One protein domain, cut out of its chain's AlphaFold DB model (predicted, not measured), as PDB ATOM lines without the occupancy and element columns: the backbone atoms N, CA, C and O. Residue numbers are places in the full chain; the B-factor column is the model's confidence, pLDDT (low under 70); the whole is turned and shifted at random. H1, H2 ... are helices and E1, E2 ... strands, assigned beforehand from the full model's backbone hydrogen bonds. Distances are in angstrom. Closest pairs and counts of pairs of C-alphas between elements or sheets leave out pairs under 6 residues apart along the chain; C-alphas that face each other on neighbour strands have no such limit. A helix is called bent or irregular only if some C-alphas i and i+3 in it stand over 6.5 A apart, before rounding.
ATOM      1  N   GLU A 199      45.399  36.561 -43.454       90.88
ATOM      2  CA  GLU A 199      44.414  35.621 -42.898       90.88
ATOM      3  C   GLU A 199      43.020  36.258 -42.743       90.88
ATOM      4  O   GLU A 199      42.005  35.660 -43.092       90.88
ATOM      5  N   LEU A 200      42.957  37.510 -42.282       90.50
ATOM      6  CA  LEU A 200      41.699  38.241 -42.130       90.50
ATOM      7  C   LEU A 200      41.066  38.580 -43.488       90.50
ATOM      8  O   LEU A 200      39.848  38.484 -43.631       90.50
ATOM      9  N   CYS A 201      41.871  38.950 -44.488       91.75
ATOM     10  CA  CYS A 201      41.387  39.173 -45.852       91.75
ATOM     11  C   CYS A 201      40.776  37.899 -46.449       91.75
ATOM     12  O   CYS A 201      39.691  37.964 -47.029       91.75
ATOM     13  N   ASP A 202      41.433  36.753 -46.267       93.56
ATOM     14  CA  ASP A 202      40.961  35.461 -46.772       93.56
ATOM     15  C   ASP A 202      39.623  35.058 -46.136       93.56
ATOM     16  O   ASP A 202      38.693  34.639 -46.832       93.56
ATOM     17  N   VAL A 203      39.487  35.241 -44.818       94.25
ATOM     18  CA  VAL A 203      38.235  34.962 -44.098       94.25
ATOM     19  C   VAL A 203      37.107  35.889 -44.559       94.25
ATOM     20  O   VAL A 203      35.990  35.419 -44.780       94.25
ATOM     21  N   ILE A 204      37.379  37.185 -44.755       94.00
ATOM     22  CA  ILE A 204      36.385  38.146 -45.266       94.00
ATOM     23  C   ILE A 204      35.930  37.753 -46.676       94.00
ATOM     24  O   ILE A 204      34.728  37.692 -46.932       94.00
ATOM     25  N   ALA A 205      36.864  37.434 -47.574       93.69
ATOM     26  CA  ALA A 205      36.538  37.034 -48.941       93.69
ATOM     27  C   ALA A 205      35.674  35.762 -48.973       93.69
ATOM     28  O   ALA A 205      34.680  35.700 -49.704       93.69
ATOM     29  N   ARG A 206      36.005  34.770 -48.131       95.69
ATOM     30  CA  ARG A 206      35.213  33.543 -47.987       95.69
ATOM     31  C   ARG A 206      33.812  33.828 -47.449       95.69
ATOM     32  O   ARG A 206      32.845  33.278 -47.974       95.69
ATOM     33  N   LEU A 207      33.684  34.704 -46.449       94.94
ATOM     34  CA  LEU A 207      32.386  35.105 -45.903       94.94
ATOM     35  C   LEU A 207      31.505  35.745 -46.985       94.94
ATOM     36  O   LEU A 207      30.348  35.368 -47.147       94.94
ATOM     37  N   GLU A 208      32.053  36.681 -47.760       93.38
ATOM     38  CA  GLU A 208      31.318  37.362 -48.832       93.38
ATOM     39  C   GLU A 208      30.837  36.407 -49.932       93.38
ATOM     40  O   GLU A 208      29.772  36.615 -50.520       93.38
ATOM     41  N   GLU A 209      31.621  35.382 -50.266       92.75
ATOM     42  CA  GLU A 209      31.215  34.339 -51.211       92.75
ATOM     43  C   GLU A 209      30.105  33.452 -50.632       92.75
ATOM     44  O   GLU A 209      29.071  33.271 -51.280       92.75
ATOM     45  N   GLN A 210      30.268  32.973 -49.397       92.75
ATOM     46  CA  GLN A 210      29.294  32.113 -48.719       92.75
ATOM     47  C   GLN A 210      27.934  32.788 -48.538       92.75
ATOM     48  O   GLN A 210      26.904  32.175 -48.821       92.75
ATOM     49  N   VAL A 211      27.907  34.065 -48.139       90.81
ATOM     50  CA  VAL A 211      26.650  34.815 -48.000       90.81
ATOM     51  C   VAL A 211      25.942  34.956 -49.353       90.81
ATOM     52  O   VAL A 211      24.725  34.801 -49.425       90.81
ATOM     53  N   ARG A 212      26.686  35.211 -50.442       89.00
ATOM     54  CA  ARG A 212      26.118  35.305 -51.800       89.00
ATOM     55  C   ARG A 212      25.589  33.968 -52.314       89.00
ATOM     56  O   ARG A 212      24.606  33.954 -53.050       89.00
ATOM     57  N   ALA A 213      26.246  32.867 -51.956       88.12
ATOM     58  CA  ALA A 213      25.845  31.519 -52.342       88.12
ATOM     59  C   ALA A 213      24.716  30.943 -51.466       88.12
ATOM     60  O   ALA A 213      24.132  29.926 -51.837       88.12
ATOM     61  N   GLY A 214      24.403  31.574 -50.327       81.44
ATOM     62  CA  GLY A 214      23.464  31.034 -49.341       81.44
ATOM     63  C   GLY A 214      24.006  29.792 -48.625       81.44
ATOM     64  O   GLY A 214      23.240  28.879 -48.326       81.44
ATOM     65  N   ASP A 215      25.320  29.730 -48.398       84.19
ATOM     66  CA  ASP A 215      25.989  28.584 -47.777       84.19
ATOM     67  C   ASP A 215      25.629  28.458 -46.285       84.19
ATOM     68  O   ASP A 215      25.620  29.437 -45.537       84.19
ATOM     69  N   VAL A 216      25.371  27.232 -45.832       78.50
ATOM     70  CA  VAL A 216      25.071  26.910 -44.429       78.50
ATOM     71  C   VAL A 216      26.275  27.113 -43.501       78.50
ATOM     72  O   VAL A 216      26.090  27.389 -42.317       78.50
ATOM     73  N   HIS A 217      27.503  27.058 -44.030       85.88
ATOM     74  CA  HIS A 217      28.741  27.244 -43.258       85.88
ATOM     75  C   HIS A 217      29.065  28.719 -42.976       85.88
ATOM     76  O   HIS A 217      30.097  29.026 -42.377       85.88
ATOM     77  N   VAL A 218      28.190  29.655 -43.371       90.75
ATOM     78  CA  VAL A 218      28.406  31.095 -43.162       90.75
ATOM     79  C   VAL A 218      28.672  31.422 -41.691       90.75
ATOM     80  O   VAL A 218      29.524  32.249 -41.377       90.75
ATOM     81  N   TRP A 219      27.997  30.724 -40.777       91.25
ATOM     82  CA  TRP A 219      28.109  30.962 -39.340       91.25
ATOM     83  C   TRP A 219      29.435  30.477 -38.763       91.25
ATOM     84  O   TRP A 219      29.974  31.135 -37.878       91.25
ATOM     85  N   GLU A 220      30.008  29.397 -39.298       92.00
ATOM     86  CA  GLU A 220      31.363  28.958 -38.945       92.00
ATOM     87  C   GLU A 220      32.384  30.033 -39.331       92.00
ATOM     88  O   GLU A 220      33.209  30.431 -38.507       92.00
ATOM     89  N   THR A 221      32.259  30.586 -40.541       93.25
ATOM     90  CA  THR A 221      33.126  31.673 -41.012       93.25
ATOM     91  C   THR A 221      32.925  32.959 -40.205       93.25
ATOM     92  O   THR A 221      33.898  33.659 -39.944       93.25
ATOM     93  N   VAL A 222      31.707  33.275 -39.743       93.44
ATOM     94  CA  VAL A 222      31.471  34.415 -38.831       93.44
ATOM     95  C   VAL A 222      32.174  34.206 -37.484       93.44
ATOM     96  O   VAL A 222      32.782  35.146 -36.965       93.44
ATOM     97  N   MET A 223      32.134  32.995 -36.917       93.69
ATOM     98  CA  MET A 223      32.856  32.686 -35.675       93.69
ATOM     99  C   MET A 223      34.378  32.753 -35.869       93.69
ATOM    100  O   MET A 223      35.098  33.265 -35.013       93.69
ATOM    101  N   GLU A 224      34.883  32.295 -37.013       93.69
ATOM    102  CA  GLU A 224      36.298  32.415 -37.365       93.69
ATOM    103  C   GLU A 224      36.719  33.874 -37.566       93.69
ATOM    104  O   GLU A 224      37.746  34.290 -37.032       93.69
ATOM    105  N   LEU A 225      35.897  34.678 -38.246       93.69
ATOM    106  CA  LEU A 225      36.110  36.116 -38.419       93.69
ATOM    107  C   LEU A 225      36.247  36.817 -37.066       93.69
ATOM    108  O   LEU A 225      37.136  37.651 -36.889       93.69
ATOM    109  N   GLN A 226      35.391  36.462 -36.109       92.19
ATOM    110  CA  GLN A 226      35.446  36.977 -34.746       92.19
ATOM    111  C   GLN A 226      36.776  36.624 -34.064       92.19
ATOM    112  O   GLN A 226      37.424  37.494 -33.478       92.19
ATOM    113  N   LYS A 227      37.213  35.370 -34.200       90.75
ATOM    114  CA  LYS A 227      38.453  34.860 -33.609       90.75
ATOM    115  C   LYS A 227      39.704  35.508 -34.208       90.75
ATOM    116  O   LYS A 227      40.584  35.910 -33.451       90.75
ATOM    117  N   VAL A 228      39.780  35.621 -35.537       91.62
ATOM    118  CA  VAL A 228      40.919  36.225 -36.256       91.62
ATOM    119  C   VAL A 228      41.000  37.728 -35.986       91.62
ATOM    120  O   VAL A 228      42.084  38.266 -35.780       91.62
ATOM    121  N   ALA A 229      39.855  38.412 -35.928       88.12
ATOM    122  CA  ALA A 229      39.819  39.841 -35.636       88.12
ATOM    123  C   ALA A 229      40.214  40.182 -34.188       88.12
ATOM    124  O   ALA A 229      40.663  41.300 -33.931       88.12
ATOM    125  N   GLY A 230      40.040  39.256 -33.237       87.06
ATOM    126  CA  GLY A 230      40.427  39.433 -31.837       87.06
ATOM    127  C   GLY A 230      39.902  40.745 -31.239       87.06
ATOM    128  O   GLY A 230      38.713  41.053 -31.316       87.06
ATOM    129  N   ALA A 231      40.808  41.560 -30.688       85.31
ATOM    130  CA  ALA A 231      40.492  42.864 -30.095       85.31
ATOM    131  C   ALA A 231      40.119  43.964 -31.115       85.31
ATOM    132  O   ALA A 231      39.931  45.111 -30.743       85.31
ATOM    133  N   GLN A 232      40.039  43.663 -32.408       85.44
ATOM    134  CA  GLN A 232      39.545  44.591 -33.435       85.44
ATOM    135  C   GLN A 232      38.198  44.130 -34.020       85.44
ATOM    136  O   GLN A 232      37.669  44.735 -34.952       85.44
ATOM    137  N   GLY A 233      37.651  43.025 -33.506       87.94
ATOM    138  CA  GLY A 233      36.411  42.427 -33.975       87.94
ATOM    139  C   GLY A 233      35.185  42.857 -33.182       87.94
ATOM    140  O   GLY A 233      34.936  44.036 -32.921       87.94
ATOM    141  N   PHE A 234      34.408  41.851 -32.808       92.94
ATOM    142  CA  PHE A 234      33.115  41.983 -32.161       92.94
ATOM    143  C   PHE A 234      32.935  40.881 -31.111       92.94
ATOM    144  O   PHE A 234      33.622  39.856 -31.121       92.94
ATOM    145  N   SER A 235      32.010  41.094 -30.189       92.44
ATOM    146  CA  SER A 235      31.479  40.056 -29.316       92.44
ATOM    147  C   SER A 235      30.193  39.496 -29.918       92.44
ATOM    148  O   SER A 235      29.510  40.171 -30.692       92.44
ATOM    149  N   VAL A 236      29.886  38.241 -29.596       92.50
ATOM    150  CA  VAL A 236      28.672  37.564 -30.052       92.50
ATOM    151  C   VAL A 236      28.087  36.722 -28.925       92.50
ATOM    152  O   VAL A 236      28.834  36.044 -28.216       92.50
ATOM    153  N   LYS A 237      26.763  36.750 -28.773       92.31
ATOM    154  CA  LYS A 237      26.005  35.790 -27.957       92.31
ATOM    155  C   LYS A 237      24.842  35.235 -28.765       92.31
ATOM    156  O   LYS A 237      24.250  35.946 -29.577       92.31
ATOM    157  N   PHE A 238      24.528  33.969 -28.531       90.50
ATOM    158  CA  PHE A 238      23.362  33.310 -29.101       90.50
ATOM    159  C   PHE A 238      22.333  33.077 -28.004       90.50
ATOM    160  O   PHE A 238      22.677  32.559 -26.941       90.50
ATOM    161  N   VAL A 239      21.089  33.454 -28.273       88.00
ATOM    162  CA  VAL A 239      19.963  33.277 -27.361       88.00
ATOM    163  C   VAL A 239      18.921  32.418 -28.067       88.00
ATOM    164  O   VAL A 239      18.465  32.753 -29.160       88.00
ATOM    165  N   HIS A 240      18.579  31.295 -27.451       85.06
ATOM    166  CA  HIS A 240      17.660  30.303 -27.990       85.06
ATOM    167  C   HIS A 240      16.386  30.266 -27.153       85.06
ATOM    168  O   HIS A 240      16.472  30.102 -25.938       85.06
ATOM    169  N   GLU A 241      15.217  30.385 -27.780       82.38
ATOM    170  CA  GLU A 241      13.934  30.194 -27.097       82.38
ATOM    171  C   GLU A 241      13.865  28.791 -26.479       82.38
ATOM    172  O   GLU A 241      14.125  27.793 -27.150       82.38
ATOM    173  N   GLN A 242      13.563  28.686 -25.185       69.75
ATOM    174  CA  GLN A 242      13.327  27.370 -24.594       69.75
ATOM    175  C   GLN A 242      11.931  26.879 -24.988       69.75
ATOM    176  O   GLN A 242      10.942  27.571 -24.762       69.75
ATOM    177  N   GLU A 243      11.849  25.667 -25.549       57.44
ATOM    178  CA  GLU A 243      10.569  24.971 -25.674       57.44
ATOM    179  C   GLU A 243      10.004  24.784 -24.264       57.44
ATOM    180  O   GLU A 243      10.644  24.169 -23.404       57.44
ATOM    181  N   ARG A 265      12.244  30.280 -31.916       88.00
ATOM    182  CA  ARG A 265      12.908  31.508 -32.354       88.00
ATOM    183  C   ARG A 265      14.309  31.588 -31.770       88.00
ATOM    184  O   ARG A 265      14.561  31.208 -30.625       88.00
ATOM    185  N   VAL A 266      15.236  32.140 -32.543       90.62
ATOM    186  CA  VAL A 266      16.625  32.307 -32.104       90.62
ATOM    187  C   VAL A 266      17.134  33.706 -32.408       90.62
ATOM    188  O   VAL A 266      16.793  34.295 -33.430       90.62
ATOM    189  N   ALA A 267      17.990  34.232 -31.536       92.62
ATOM    190  CA  ALA A 267      18.640  35.520 -31.715       92.62
ATOM    191  C   ALA A 267      20.166  35.381 -31.674       92.62
ATOM    192  O   ALA A 267      20.727  34.724 -30.796       92.62
ATOM    193  N   LEU A 268      20.847  36.024 -32.622       94.19
ATOM    194  CA  LEU A 268      22.298  36.167 -32.648       94.19
ATOM    195  C   LEU A 268      22.643  37.645 -32.489       94.19
ATOM    196  O   LEU A 268      22.366  38.470 -33.360       94.19
ATOM    197  N   CYS A 269      23.230  37.967 -31.348       94.62
ATOM    198  CA  CYS A 269      23.451  39.330 -30.903       94.62
ATOM    199  C   CYS A 269      24.926  39.691 -31.008       94.62
ATOM    200  O   CYS A 269      25.774  38.921 -30.555       94.62
ATOM    201  N   PHE A 270      25.229  40.871 -31.540       95.12
ATOM    202  CA  PHE A 270      26.592  41.329 -31.781       95.12
ATOM    203  C   PHE A 270      26.839  42.711 -31.182       95.12
ATOM    204  O   PHE A 270      26.029  43.618 -31.366       95.12
ATOM    205  N   ALA A 271      27.992  42.897 -30.539       94.06
ATOM    206  CA  ALA A 271      28.459  44.195 -30.049       94.06
ATOM    207  C   ALA A 271      29.959  44.388 -30.321       94.06
ATOM    208  O   ALA A 271      30.645  43.478 -30.784       94.06
ATOM    209  N   ARG A 272      30.493  45.593 -30.086       92.38
ATOM    210  CA  ARG A 272      31.938  45.865 -30.218       92.38
ATOM    211  C   ARG A 272      32.751  44.929 -29.304       92.38
ATOM    212  O   ARG A 272      32.269  44.548 -28.247       92.38
ATOM    213  N   HIS A 273      33.970  44.550 -29.703       91.06
ATOM    214  CA  HIS A 273      34.765  43.518 -29.008       91.06
ATOM    215  C   HIS A 273      34.970  43.748 -27.497       91.06
ATOM    216  O   HIS A 273      35.063  42.786 -26.742       91.06
ATOM    217  N   ASP A 274      35.069  45.004 -27.063       89.31
ATOM    218  CA  ASP A 274      35.265  45.418 -25.669       89.31
ATOM    219  C   ASP A 274      33.946  45.543 -24.899       89.31
ATOM    220  O   ASP A 274      33.941  45.994 -23.757       89.31
ATOM    221  N   ARG A 275      32.820  45.196 -25.531       91.56
ATOM    222  CA  ARG A 275      31.477  45.280 -24.966       91.56
ATOM    223  C   ARG A 275      30.855  43.904 -24.863       91.56
ATOM    224  O   ARG A 275      30.990  43.062 -25.748       91.56
ATOM    225  N   GLU A 276      30.121  43.707 -23.782       91.12
ATOM    226  CA  GLU A 276      29.351  42.499 -23.555       91.12
ATOM    227  C   GLU A 276      27.925  42.673 -24.075       91.12
ATOM    228  O   GLU A 276      27.287  43.697 -23.840       91.12
ATOM    229  N   VAL A 277      27.418  41.664 -24.777       91.00
ATOM    230  CA  VAL A 277      26.020  41.611 -25.207       91.00
ATOM    231  C   VAL A 277      25.101  41.406 -23.998       91.00
ATOM    232  O   VAL A 277      25.336  40.519 -23.173       91.00
ATOM    233  N   ASN A 278      24.028  42.195 -23.943       89.88
ATOM    234  CA  ASN A 278      22.957  42.085 -22.965       89.88
ATOM    235  C   ASN A 278      21.904  41.073 -23.434       89.88
ATOM    236  O   ASN A 278      21.156  41.323 -24.374       89.88
ATOM    237  N   GLU A 279      21.799  39.950 -22.741       85.62
ATOM    238  CA  GLU A 279      20.860  38.874 -23.075       85.62
ATOM    239  C   GLU A 279      19.395  39.302 -22.879       85.62
ATOM    240  O   GLU A 279      18.533  38.927 -23.672       85.62
ATOM    241  N   LEU A 280      19.111  40.165 -21.895       83.25
ATOM    242  CA  LEU A 280      17.753  40.662 -21.640       83.25
ATOM    243  C   LEU A 280      17.209  41.481 -22.811       83.25
ATOM    244  O   LEU A 280      16.013  41.461 -23.088       83.25
ATOM    245  N   SER A 281      18.092  42.175 -23.530       86.75
ATOM    246  CA  SER A 281      17.710  42.974 -24.698       86.75
ATOM    247  C   SER A 281      17.261  42.123 -25.895       86.75
ATOM    248  O   SER A 281      16.589  42.637 -26.788       86.75
ATOM    249  N   ALA A 282      17.591  40.825 -25.899       85.44
ATOM    250  CA  ALA A 282      17.171  39.876 -26.926       85.44
ATOM    251  C   ALA A 282      15.786  39.267 -26.646       85.44
ATOM    252  O   ALA A 282      15.150  38.777 -27.578       85.44
ATOM    253  N   LYS A 283      15.286  39.340 -25.400       82.81
ATOM    254  CA  LYS A 283      13.984  38.777 -24.996       82.81
ATOM    255  C   LYS A 283      12.807  39.192 -25.882       82.81
ATOM    256  O   LYS A 283      11.980  38.344 -26.144       82.81
ATOM    257  N   PRO A 284      12.685  40.430 -26.398       83.50
ATOM    258  CA  PRO A 284      11.566  40.775 -27.280       83.50
ATOM    259  C   PRO A 284      11.571  40.046 -28.636       83.50
ATOM    260  O   PRO A 284      10.568  40.088 -29.347       83.50
ATOM    261  N   PHE A 285      12.698  39.434 -29.015       85.38
ATOM    262  CA  PHE A 285      12.913  38.790 -30.316       85.38
ATOM    263  C   PHE A 285      12.788  37.262 -30.251       85.38
ATOM    264  O   PHE A 285      12.488  36.625 -31.256       85.38
ATOM    265  N   ILE A 286      12.970  36.675 -29.070       78.75
ATOM    266  CA  ILE A 286      12.651  35.273 -28.775       78.75
ATOM    267  C   ILE A 286      11.299  35.252 -28.045       78.75
ATOM    268  O   ILE A 286      11.001  36.191 -27.330       78.75
ATOM    269  N   GLY A 287      10.398  34.297 -28.259       66.50
ATOM    270  CA  GLY A 287       8.975  34.431 -27.886       66.50
ATOM    271  C   GLY A 287       8.607  34.511 -26.388       66.50
ATOM    272  O   GLY A 287       7.455  34.241 -26.052       66.50
ATOM    273  N   GLY A 288       9.504  34.907 -25.475       63.72
ATOM    274  CA  GLY A 288       9.194  35.043 -24.051       63.72
ATOM    275  C   GLY A 288      10.346  35.501 -23.146       63.72
ATOM    276  O   GLY A 288      11.397  35.955 -23.592       63.72
ATOM    277  N   ASP A 289      10.117  35.368 -21.835       58.06
ATOM    278  CA  ASP A 289      11.051  35.758 -20.764       58.06
ATOM    279  C   ASP A 289      12.195  34.746 -20.533       58.06
ATOM    280  O   ASP A 289      13.133  35.050 -19.789       58.06
ATOM    281  N   GLU A 290      12.141  33.569 -21.168       61.12
ATOM    282  CA  GLU A 290      13.069  32.450 -20.966       61.12
ATOM    283  C   GLU A 290      13.807  32.095 -22.267       61.12
ATOM    284  O   GLU A 290      13.216  31.629 -23.242       61.12
ATOM    285  N   GLY A 291      15.125  32.314 -22.279       68.50
ATOM    286  CA  GLY A 291      16.012  31.914 -23.370       68.50
ATOM    287  C   GLY A 291      17.300  31.288 -22.842       68.50
ATOM    288  O   GLY A 291      17.903  31.803 -21.899       68.50
ATOM    289  N   GLU A 292      17.738  30.177 -23.441       81.31
ATOM    290  CA  GLU A 292      19.054  29.594 -23.163       81.31
ATOM    291  C   GLU A 292      20.123  30.423 -23.871       81.31
ATOM    292  O   GLU A 292      20.096  30.603 -25.092       81.31
ATOM    293  N   VAL A 293      21.104  30.887 -23.103       84.00
ATOM    294  CA  VAL A 293      22.235  31.634 -23.643       84.00
ATOM    295  C   VAL A 293      23.402  30.699 -23.888       84.00
ATOM    296  O   VAL A 293      23.854  29.965 -23.006       84.00
ATOM    297  N   ILE A 294      23.928  30.754 -25.106       85.56
ATOM    298  CA  ILE A 294      25.037  29.926 -25.549       85.56
ATOM    299  C   ILE A 294      26.169  30.838 -26.005       85.56
ATOM    300  O   ILE A 294      26.037  31.603 -26.955       85.56
ATOM    301  N   ASN A 295      27.316  30.695 -25.338       84.56
ATOM    302  CA  ASN A 295      28.530  31.467 -25.624       84.56
ATOM    303  C   ASN A 295      29.589  30.656 -26.391       84.56
ATOM    304  O   ASN A 295      30.588  31.199 -26.855       84.56
ATOM    305  N   ASN A 296      29.411  29.336 -26.506       87.00
ATOM    306  CA  ASN A 296      30.368  28.476 -27.196       87.00
ATOM    307  C   ASN A 296      30.189  28.595 -28.714       87.00
ATOM    308  O   ASN A 296      29.211  28.097 -29.261       87.00
ATOM    309  N   GLN A 297      31.163  29.202 -29.386       85.19
ATOM    310  CA  GLN A 297      31.147  29.480 -30.827       85.19
ATOM    311  C   GLN A 297      30.905  28.247 -31.699       85.19
ATOM    312  O   GLN A 297      30.129  28.307 -32.648       85.19
ATOM    313  N   THR A 298      31.523  27.115 -31.360       85.94
ATOM    314  CA  THR A 298      31.321  25.857 -32.086       85.94
ATOM    315  C   THR A 298      29.883  25.369 -31.920       85.94
ATOM    316  O   THR A 298      29.229  25.063 -32.910       85.94
ATOM    317  N   LYS A 299      29.347  25.397 -30.690       87.38
ATOM    318  CA  LYS A 299      27.941  25.041 -30.420       87.38
ATOM    319  C   LYS A 299      26.975  25.980 -31.157       87.38
ATOM    320  O   LYS A 299      25.978  25.507 -31.688       87.38
ATOM    321  N   ILE A 300      27.275  27.281 -31.224       87.75
ATOM    322  CA  ILE A 300      26.469  28.269 -31.965       87.75
ATOM    323  C   ILE A 300      26.411  27.904 -33.449       87.75
ATOM    324  O   ILE A 300      25.321  27.791 -34.008       87.75
ATOM    325  N   ALA A 301      27.568  27.694 -34.082       86.38
ATOM    326  CA  ALA A 301      27.632  27.355 -35.499       86.38
ATOM    327  C   ALA A 301      26.917  26.026 -35.800       86.38
ATOM    328  O   ALA A 301      26.132  25.955 -36.743       86.38
ATOM    329  N   GLU A 302      27.103  25.006 -34.955       86.62
ATOM    330  CA  GLU A 302      26.412  23.720 -35.086       86.62
ATOM    331  C   GLU A 302      24.886  23.844 -34.979       86.62
ATOM    332  O   GLU A 302      24.167  23.190 -35.738       86.62
ATOM    333  N   LEU A 303      24.380  24.651 -34.040       86.75
ATOM    334  CA  LEU A 303      22.942  24.867 -33.867       86.75
ATOM    335  C   LEU A 303      22.346  25.632 -35.047       86.75
ATOM    336  O   LEU A 303      21.296  25.248 -35.551       86.75
ATOM    337  N   LEU A 304      23.037  26.664 -35.533       86.88
ATOM    338  CA  LEU A 304      22.594  27.432 -36.696       86.88
ATOM    339  C   LEU A 304      22.624  26.604 -37.987       86.88
ATOM    340  O   LEU A 304      21.730  26.754 -38.815       86.88
ATOM    341  N   ALA A 305      23.601  25.706 -38.149       84.94
ATOM    342  CA  ALA A 305      23.680  24.804 -39.298       84.94
ATOM    343  C   ALA A 305      22.582  23.723 -39.291       84.94
ATOM    344  O   ALA A 305      22.161  23.263 -40.350       84.94
ATOM    345  N   LYS A 306      22.116  23.313 -38.103       84.12
ATOM    346  CA  LYS A 306      21.026  22.336 -37.916       84.12
ATOM    347  C   LYS A 306      19.638  22.979 -37.829       84.12
ATOM    348  O   LYS A 306      18.659  22.249 -37.698       84.12
ATOM    349  N   ARG A 307      19.555  24.312 -37.861       85.81
ATOM    350  CA  ARG A 307      18.305  25.061 -37.725       85.81
ATOM    351  C   ARG A 307      17.349  24.712 -38.860       85.81
ATOM    352  O   ARG A 307      17.758  24.643 -40.019       85.81
ATOM    353  N   ASP A 308      16.067  24.573 -38.533       81.38
ATOM    354  CA  ASP A 308      15.028  24.527 -39.554       81.38
ATOM    355  C   ASP A 308      15.027  25.862 -40.336       81.38
ATOM    356  O   ASP A 308      15.009  26.940 -39.725       81.38
ATOM    357  N   PRO A 309      15.069  25.836 -41.681       80.62
ATOM    358  CA  PRO A 309      14.980  27.041 -42.498       80.62
ATOM    359  C   PRO A 309      13.752  27.914 -42.210       80.62
ATOM    360  O   PRO A 309      13.843  29.122 -42.423       80.62
ATOM    361  N   ALA A 310      12.651  27.330 -41.723       84.06
ATOM    362  CA  ALA A 310      11.418  28.022 -41.352       84.06
ATOM    363  C   ALA A 310      11.408  28.569 -39.909       84.06
ATOM    364  O   ALA A 310      10.466  29.260 -39.528       84.06
ATOM    365  N   SER A 311      12.435  28.284 -39.098       85.50
ATOM    366  CA  SER A 311      12.599  28.913 -37.777       85.50
ATOM    367  C   SER A 311      13.124  30.341 -37.918       85.50
ATOM    368  O   SER A 311      14.103  30.573 -38.638       85.50
ATOM    369  N   GLU A 312      12.519  31.283 -37.192       90.00
ATOM    370  CA  GLU A 312      12.947  32.683 -37.200       90.00
ATOM    371  C   GLU A 312      14.346  32.854 -36.589       90.00
ATOM    372  O   GLU A 312      14.602  32.466 -35.446       90.00
ATOM    373  N   LEU A 313      15.241  33.497 -37.341       92.12
ATOM    374  CA  LEU A 313      16.544  33.964 -36.875       92.12
ATOM    375  C   LEU A 313      16.563  35.490 -36.818       92.12
ATOM    376  O   LEU A 313      16.475  36.161 -37.844       92.12
ATOM    377  N   HIS A 314      16.792  36.037 -35.633       94.31
ATOM    378  CA  HIS A 314      16.951  37.468 -35.404       94.31
ATOM    379  C   HIS A 314      18.433  37.828 -35.270       94.31
ATOM    380  O   HIS A 314      19.110  37.425 -34.330       94.31
ATOM    381  N   LEU A 315      18.959  38.599 -36.215       95.50
ATOM    382  CA  LEU A 315      20.294  39.188 -36.167       95.50
ATOM    383  C   LEU A 315      20.206  40.550 -35.482       95.50
ATOM    384  O   LEU A 315      19.632  41.490 -36.033       95.50
ATOM    385  N   LEU A 316      20.765  40.657 -34.280       96.06
ATOM    386  CA  LEU A 316      20.682  41.855 -33.446       96.06
ATOM    387  C   LEU A 316      22.046  42.551 -33.419       96.06
ATOM    388  O   LEU A 316      22.992  42.063 -32.803       96.06
ATOM    389  N   LEU A 317      22.165  43.681 -34.116       96.38
ATOM    390  CA  LEU A 317      23.397  44.468 -34.199       96.38
ATOM    391  C   LEU A 317      23.342  45.655 -33.234       96.38
ATOM    392  O   LEU A 317      22.498  46.544 -33.368       96.38
ATOM    393  N   ASP A 318      24.251  45.687 -32.261       95.44
ATOM    394  CA  ASP A 318      24.344  46.793 -31.312       95.44
ATOM    395  C   ASP A 318      24.907  48.063 -31.967       95.44
ATOM    396  O   ASP A 318      25.839  48.030 -32.779       95.44
ATOM    397  N   ASP A 319      24.391  49.215 -31.544       92.25
ATOM    398  CA  ASP A 319      24.816  50.532 -32.018       92.25
ATOM    399  C   ASP A 319      26.317  50.810 -31.832       92.25
ATOM    400  O   ASP A 319      26.883  51.624 -32.570       92.25
ATOM    401  N   SER A 320      27.002  50.121 -30.912       91.19
ATOM    402  CA  SER A 320      28.458  50.208 -30.753       91.19
ATOM    403  C   SER A 320      29.244  49.832 -32.002       91.19
ATOM    404  O   SER A 320      30.317  50.395 -32.244       91.19
ATOM    405  N   LEU A 321      28.700  48.944 -32.834       92.38
ATOM    406  CA  LEU A 321      29.330  48.523 -34.081       92.38
ATOM    407  C   LEU A 321      29.399  49.671 -35.097       92.38
ATOM    408  O   LEU A 321      30.343  49.729 -35.881       92.38
ATOM    409  N   LYS A 322      28.476  50.645 -35.038       90.12
ATOM    410  CA  LYS A 322      28.454  51.811 -35.945       90.12
ATOM    411  C   LYS A 322      29.685  52.707 -35.790       90.12
ATOM    412  O   LYS A 322      30.070  53.394 -36.735       90.12
ATOM    413  N   GLN A 323      30.297  52.723 -34.604       83.25
ATOM    414  CA  GLN A 323      31.508  53.504 -34.335       83.25
ATOM    415  C   GLN A 323      32.790  52.755 -34.734       83.25
ATOM    416  O   GLN A 323      33.846  53.376 -34.857       83.25
ATOM    417  N   CYS A 324      32.718  51.442 -34.976       83.12
ATOM    418  CA  CYS A 324      33.870  50.637 -35.359       83.12
ATOM    419  C   CYS A 324      34.070  50.649 -36.881       83.12
ATOM    420  O   CYS A 324      33.204  50.242 -37.653       83.12
ATOM    421  N   LYS A 325      35.241  51.109 -37.332       83.81
ATOM    422  CA  LYS A 325      35.582  51.191 -38.765       83.81
ATOM    423  C   LYS A 325      36.415  50.014 -39.276       83.81
ATOM    424  O   LYS A 325      36.760  50.011 -40.462       83.81
ATOM    425  N   HIS A 326      36.733  49.052 -38.414       88.56
ATOM    426  CA  HIS A 326      37.578  47.915 -38.753       88.56
ATOM    427  C   HIS A 326      36.923  47.008 -39.811       88.56
ATOM    428  O   HIS A 326      35.695  46.908 -39.898       88.56
ATOM    429  N   ALA A 327      37.744  46.360 -40.643       89.94
ATOM    430  CA  ALA A 327      37.279  45.580 -41.790       89.94
ATOM    431  C   ALA A 327      36.396  44.389 -41.387       89.94
ATOM    432  O   ALA A 327      35.385  44.140 -42.039       89.94
ATOM    433  N   SER A 328      36.713  43.711 -40.279       91.44
ATOM    434  CA  SER A 328      35.912  42.583 -39.785       91.44
ATOM    435  C   SER A 328      34.492  42.990 -39.382       91.44
ATOM    436  O   SER A 328      33.538  42.299 -39.723       91.44
ATOM    437  N   VAL A 329      34.325  44.134 -38.710       92.31
ATOM    438  CA  VAL A 329      32.998  44.634 -38.315       92.31
ATOM    439  C   VAL A 329      32.195  45.063 -39.539       92.31
ATOM    440  O   VAL A 329      31.015  44.742 -39.642       92.31
ATOM    441  N   LYS A 330      32.834  45.719 -40.515       93.12
ATOM    442  CA  LYS A 330      32.184  46.047 -41.795       93.12
ATOM    443  C   LYS A 330      31.714  44.790 -42.530       93.12
ATOM    444  O   LYS A 330      30.582  44.770 -43.005       93.12
ATOM    445  N   ALA A 331      32.558  43.758 -42.593       93.56
ATOM    446  CA  ALA A 331      32.227  42.484 -43.224       93.56
ATOM    447  C   ALA A 331      31.056  41.782 -42.516       93.56
ATOM    448  O   ALA A 331      30.125  41.343 -43.186       93.56
ATOM    449  N   LEU A 332      31.045  41.752 -41.177       95.44
ATOM    450  CA  LEU A 332      29.923  41.232 -40.389       95.44
ATOM    451  C   LEU A 332      28.614  41.973 -40.699       95.44
ATOM    452  O   LEU A 332      27.608  41.336 -41.006       95.44
ATOM    453  N   CYS A 333      28.615  43.308 -40.619       95.00
ATOM    454  CA  CYS A 333      27.413  44.111 -40.857       95.00
ATOM    455  C   CYS A 333      26.879  43.906 -42.282       95.00
ATOM    456  O   CYS A 333      25.679  43.714 -42.467       95.00
ATOM    457  N   ALA A 334      27.767  43.873 -43.282       94.56
ATOM    458  CA  ALA A 334      27.393  43.602 -44.667       94.56
ATOM    459  C   ALA A 334      26.817  42.187 -44.847       94.56
ATOM    460  O   ALA A 334      25.806  42.019 -45.531       94.56
ATOM    461  N   ALA A 335      27.417  41.178 -44.205       94.06
ATOM    462  CA  ALA A 335      26.913  39.808 -44.217       94.06
ATOM    463  C   ALA A 335      25.504  39.718 -43.606       94.06
ATOM    464  O   ALA A 335      24.609  39.145 -44.223       94.06
ATOM    465  N   ALA A 336      25.272  40.339 -42.447       93.69
ATOM    466  CA  ALA A 336      23.969  40.351 -41.777       93.69
ATOM    467  C   ALA A 336      22.873  41.057 -42.605       93.69
ATOM    468  O   ALA A 336      21.743  40.571 -42.719       93.69
ATOM    469  N   GLU A 337      23.205  42.182 -43.244       94.38
ATOM    470  CA  GLU A 337      22.297  42.889 -44.156       94.38
ATOM    471  C   GLU A 337      21.947  42.077 -45.402       94.38
ATOM    472  O   GLU A 337      20.832  42.178 -45.914       94.38
ATOM    473  N   LEU A 338      22.897  41.308 -45.928       93.31
ATOM    474  CA  LEU A 338      22.691  40.517 -47.133       93.31
ATOM    475  C   LEU A 338      21.911  39.227 -46.823       93.31
ATOM    476  O   LEU A 338      20.979  38.894 -47.555       93.31
ATOM    477  N   LEU A 339      22.204  38.564 -45.698       90.88
ATOM    478  CA  LEU A 339      21.457  37.398 -45.215       90.88
ATOM    479  C   LEU A 339      19.984  37.729 -44.955       90.88
ATOM    480  O   LEU A 339      19.119  37.003 -45.436       90.88
ATOM    481  N   SER A 340      19.684  38.848 -44.287       91.06
ATOM    482  CA  SER A 340      18.291  39.255 -44.014       91.06
ATOM    483  C   SER A 340      17.487  39.640 -45.264       91.06
ATOM    484  O   SER A 340      16.262  39.666 -45.233       91.06
ATOM    485  N   LYS A 341      18.154  39.922 -46.391       90.06
ATOM    486  CA  LYS A 341      17.497  40.159 -47.689       90.06
ATOM    487  C   LYS A 341      17.279  38.878 -48.493       90.06
ATOM    488  O   LYS A 341      16.392  38.854 -49.344       90.06
ATOM    489  N   HIS A 342      18.113  37.858 -48.290       86.88
ATOM    490  CA  HIS A 342      18.085  36.618 -49.071       86.88
ATOM    491  C   HIS A 342      17.373  35.457 -48.374       86.88
ATOM    492  O   HIS A 342      16.912  34.549 -49.061       86.88
ATOM    493  N   GLN A 343      17.280  35.471 -47.045       84.94
ATOM    494  CA  GLN A 343      16.633  34.426 -46.256       84.94
ATOM    495  C   GLN A 343      15.318  34.948 -45.674       84.94
ATOM    496  O   GLN A 343      15.317  35.897 -44.897       84.94
ATOM    497  N   GLU A 344      14.207  34.309 -46.044       84.94
ATOM    498  CA  GLU A 344      12.840  34.740 -45.708       84.94
ATOM    499  C   GLU A 344      12.583  34.847 -44.194       84.94
ATOM    500  O   GLU A 344      11.933  35.790 -43.750       84.94
ATOM    501  N   TYR A 345      13.160  33.937 -43.405       88.88
ATOM    502  CA  TYR A 345      12.995  33.854 -41.947       88.88
ATOM    503  C   TYR A 345      14.182  34.438 -41.164       88.88
ATOM    504  O   TYR A 345      14.383  34.110 -39.996       88.88
ATOM    505  N   THR A 346      15.007  35.272 -41.805       91.75
ATOM    506  CA  THR A 346      16.125  35.956 -41.147       91.75
ATOM    507  C   THR A 346      15.831  37.449 -41.058       91.75
ATOM    508  O   THR A 346      15.782  38.157 -42.062       91.75
ATOM    509  N   HIS A 347      15.685  37.955 -39.841       93.75
ATOM    510  CA  HIS A 347      15.362  39.348 -39.556       93.75
ATOM    511  C   HIS A 347      16.582  40.082 -39.011       93.75
ATOM    512  O   HIS A 347      17.372  39.519 -38.262       93.75
ATOM    513  N   LEU A 348      16.743  41.350 -39.381       95.38
ATOM    514  CA  LEU A 348      17.834  42.199 -38.907       95.38
ATOM    515  C   LEU A 348      17.269  43.365 -38.102       95.38
ATOM    516  O   LEU A 348      16.402  44.089 -38.592       95.38
ATOM    517  N   ALA A 349      17.815  43.593 -36.911       95.25
ATOM    518  CA  ALA A 349      17.495  44.750 -36.087       95.25
ATOM    519  C   ALA A 349      18.766  45.441 -35.581       95.25
ATOM    520  O   ALA A 349      19.739  44.798 -35.191       95.25
ATOM    521  N   TRP A 350      18.728  46.774 -35.568       95.06
ATOM    522  CA  TRP A 350      19.734  47.627 -34.936       95.06
ATOM    523  C   TRP A 350      19.165  48.229 -33.652       95.06
ATOM    524  O   TRP A 350      17.999  48.627 -33.640       95.06
ATOM    525  N   GLY A 351      19.978  48.343 -32.603       91.62
ATOM    526  CA  GLY A 351      19.527  48.916 -31.334       91.62
ATOM    527  C   GLY A 351      20.559  48.849 -30.211       91.62
ATOM    528  O   GLY A 351      21.758  48.718 -30.451       91.62
ATOM    529  N   HIS A 352      20.074  48.951 -28.973       90.19
ATOM    530  CA  HIS A 352      20.877  48.799 -27.760       90.19
ATOM    531  C   HIS A 352      20.825  47.348 -27.282       90.19
ATOM    532  O   HIS A 352      19.881  46.945 -26.606       90.19
ATOM    533  N   PHE A 353      21.851  46.578 -27.640       91.94
ATOM    534  CA  PHE A 353      21.965  45.152 -27.324       91.94
ATOM    535  C   PHE A 353      23.198  44.801 -26.488       91.94
ATOM    536  O   PHE A 353      23.496  43.629 -26.276       91.94
ATOM    537  N   ARG A 354      23.943  45.798 -26.006       92.06
ATOM    538  CA  ARG A 354      25.068  45.617 -25.076       92.06
ATOM    539  C   ARG A 354      24.714  46.030 -23.650       92.06
ATOM    540  O   ARG A 354      23.858  46.892 -23.449       92.06
ATOM    541  N   LEU A 355      25.451  45.499 -22.683       93.06
ATOM    542  CA  LEU A 355      25.475  46.029 -21.324       93.06
ATOM    543  C   LEU A 355      26.180  47.391 -21.318       93.06
ATOM    544  O   LEU A 355      27.224  47.580 -21.955       93.06
TER     545      LEU A 355
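Overview. This is residues 199 to 243 and 265 to 355 of the 553 residues of the protein "Prolyl-tRNA synthetase" of Phytophthora nicotianae (UniProt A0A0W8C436). A strongly twisted sheet of five strands has helices H4 and H6 over one face, and H6 is also part of an up-and-down bundle of three helices with H1 and H2, in which H1 packs on H2 and H6, while H2 also packs on H4. H1 is off the sheet, on the far side of the bundle; the short H3 sits on the opposite face, and the short H5 beside the ends of E2, E4 and E5. The printed part has 136 residues with six named helices and five named strands, in the order H1 H2 E1 E2 H3 E3 H4 E4 H5 H6 E5; the sheet runs E3 E1 E2 E4 E5 and is mixed. The class is mixed, helices and strands. The whole is compact, with a radius of gyration of the C-alphas of 13.6 A, and spans 39 by 31 by 25 A.

Along the chain. Begin with the sheet at C-alpha 234, (33.115, 41.983, -32.161), where E1, residues 234 to 241, sets out on its 23.1 A. Beside it look for E2, residues 266 to 272, 20.5 A long, and E3, residues 291 to 294. On the other side of E2 is E4, residues 313 to 318, 16.0 A, and then E5, residues 346 to 351, 16.6 A, which ends at C-alpha 351, (19.527, 48.916, -31.334). H6, residues 327 to 342, is the longest helix at 22.4 A. H4, residues 297 to 305, measures 12.2 A; H3, residues 279 to 282, and H5, residues 319 to 323, are short. H2, residues 218 to 232, runs 20.0 A and is irregular: C-alphas 228 and 231 are 9.1 A apart. Find C-alpha 199 at (44.414, 35.621, -42.898); from there H1, residues 199 to 213, runs 21.2 A.

Arrangement. Start between E1 and E2, antiparallel, where N 235 and O 271 are 2.8 A apart, within hydrogen-bond range. Edge strand E3 is antiparallel to E1, with N 292 and O 240 at 2.8 A. E2 and E4 are parallel, with N 268 and O 314 at 2.8 A; E4 and edge strand E5 are parallel too, with N 315 and O 347 at 2.7 A. E4, H5 H6, E5 form a strand-helix-strand unit, two parallel neighbour strands with helices between, and its crossover is right-handed. E2, H3, E3 and E3, H4, E4 are split units, with other strands between the two in the sheet, both right-handed. H6 lies over E2, E4 and E5 at a height over the sheet of 9.6 A, slantwise to the strands, at 35 degrees to E4 on the local plane. On the same face, H4 lies over E1, and only just over E2 with 3 C-alphas, at a height of 9.7 A. H3 is on the opposite face at 6.5 A, and H5 stands at the sheet's level. H2 only grazes the sheet, with residues 222 to 232. H2 is the hub: it touches H4 with residues 219 to 223 alone, closest at the C-alphas of Trp 219 and Ala 301, 5.3 A. H1 and H2 form a helical hairpin, at a shallow tilt of 30 degrees, opposite ways, closest at the C-alphas of Gln 210 and Val 218, 5.7 A. H1 touches H6 at the C-alphas of Val 211 and Ala 335, their closest, 6.3 A. In H1 and H4 every O i to N i+4 pair is within hydrogen-bond range; H2 has 9 of 11, H6 11 of 12, H5 0 of 1 but 2 of 2 O i to N i+3 pairs, and H3 is too short for an i+4 pair.

Size, cuts and confidence. The two C-alphas farthest apart are those of Glu 199 and Asp 289, 40.0 A. Residues 244 to 264 are not printed, and C-alphas 243 and 265 are 9.6 A apart across the cut, on the link from E1 to E2. Of the links that are printed whole, none is long. Mean pLDDT of the printed part is 88.4; look for values under 70 at residues 242 to 243 and 287 to 291.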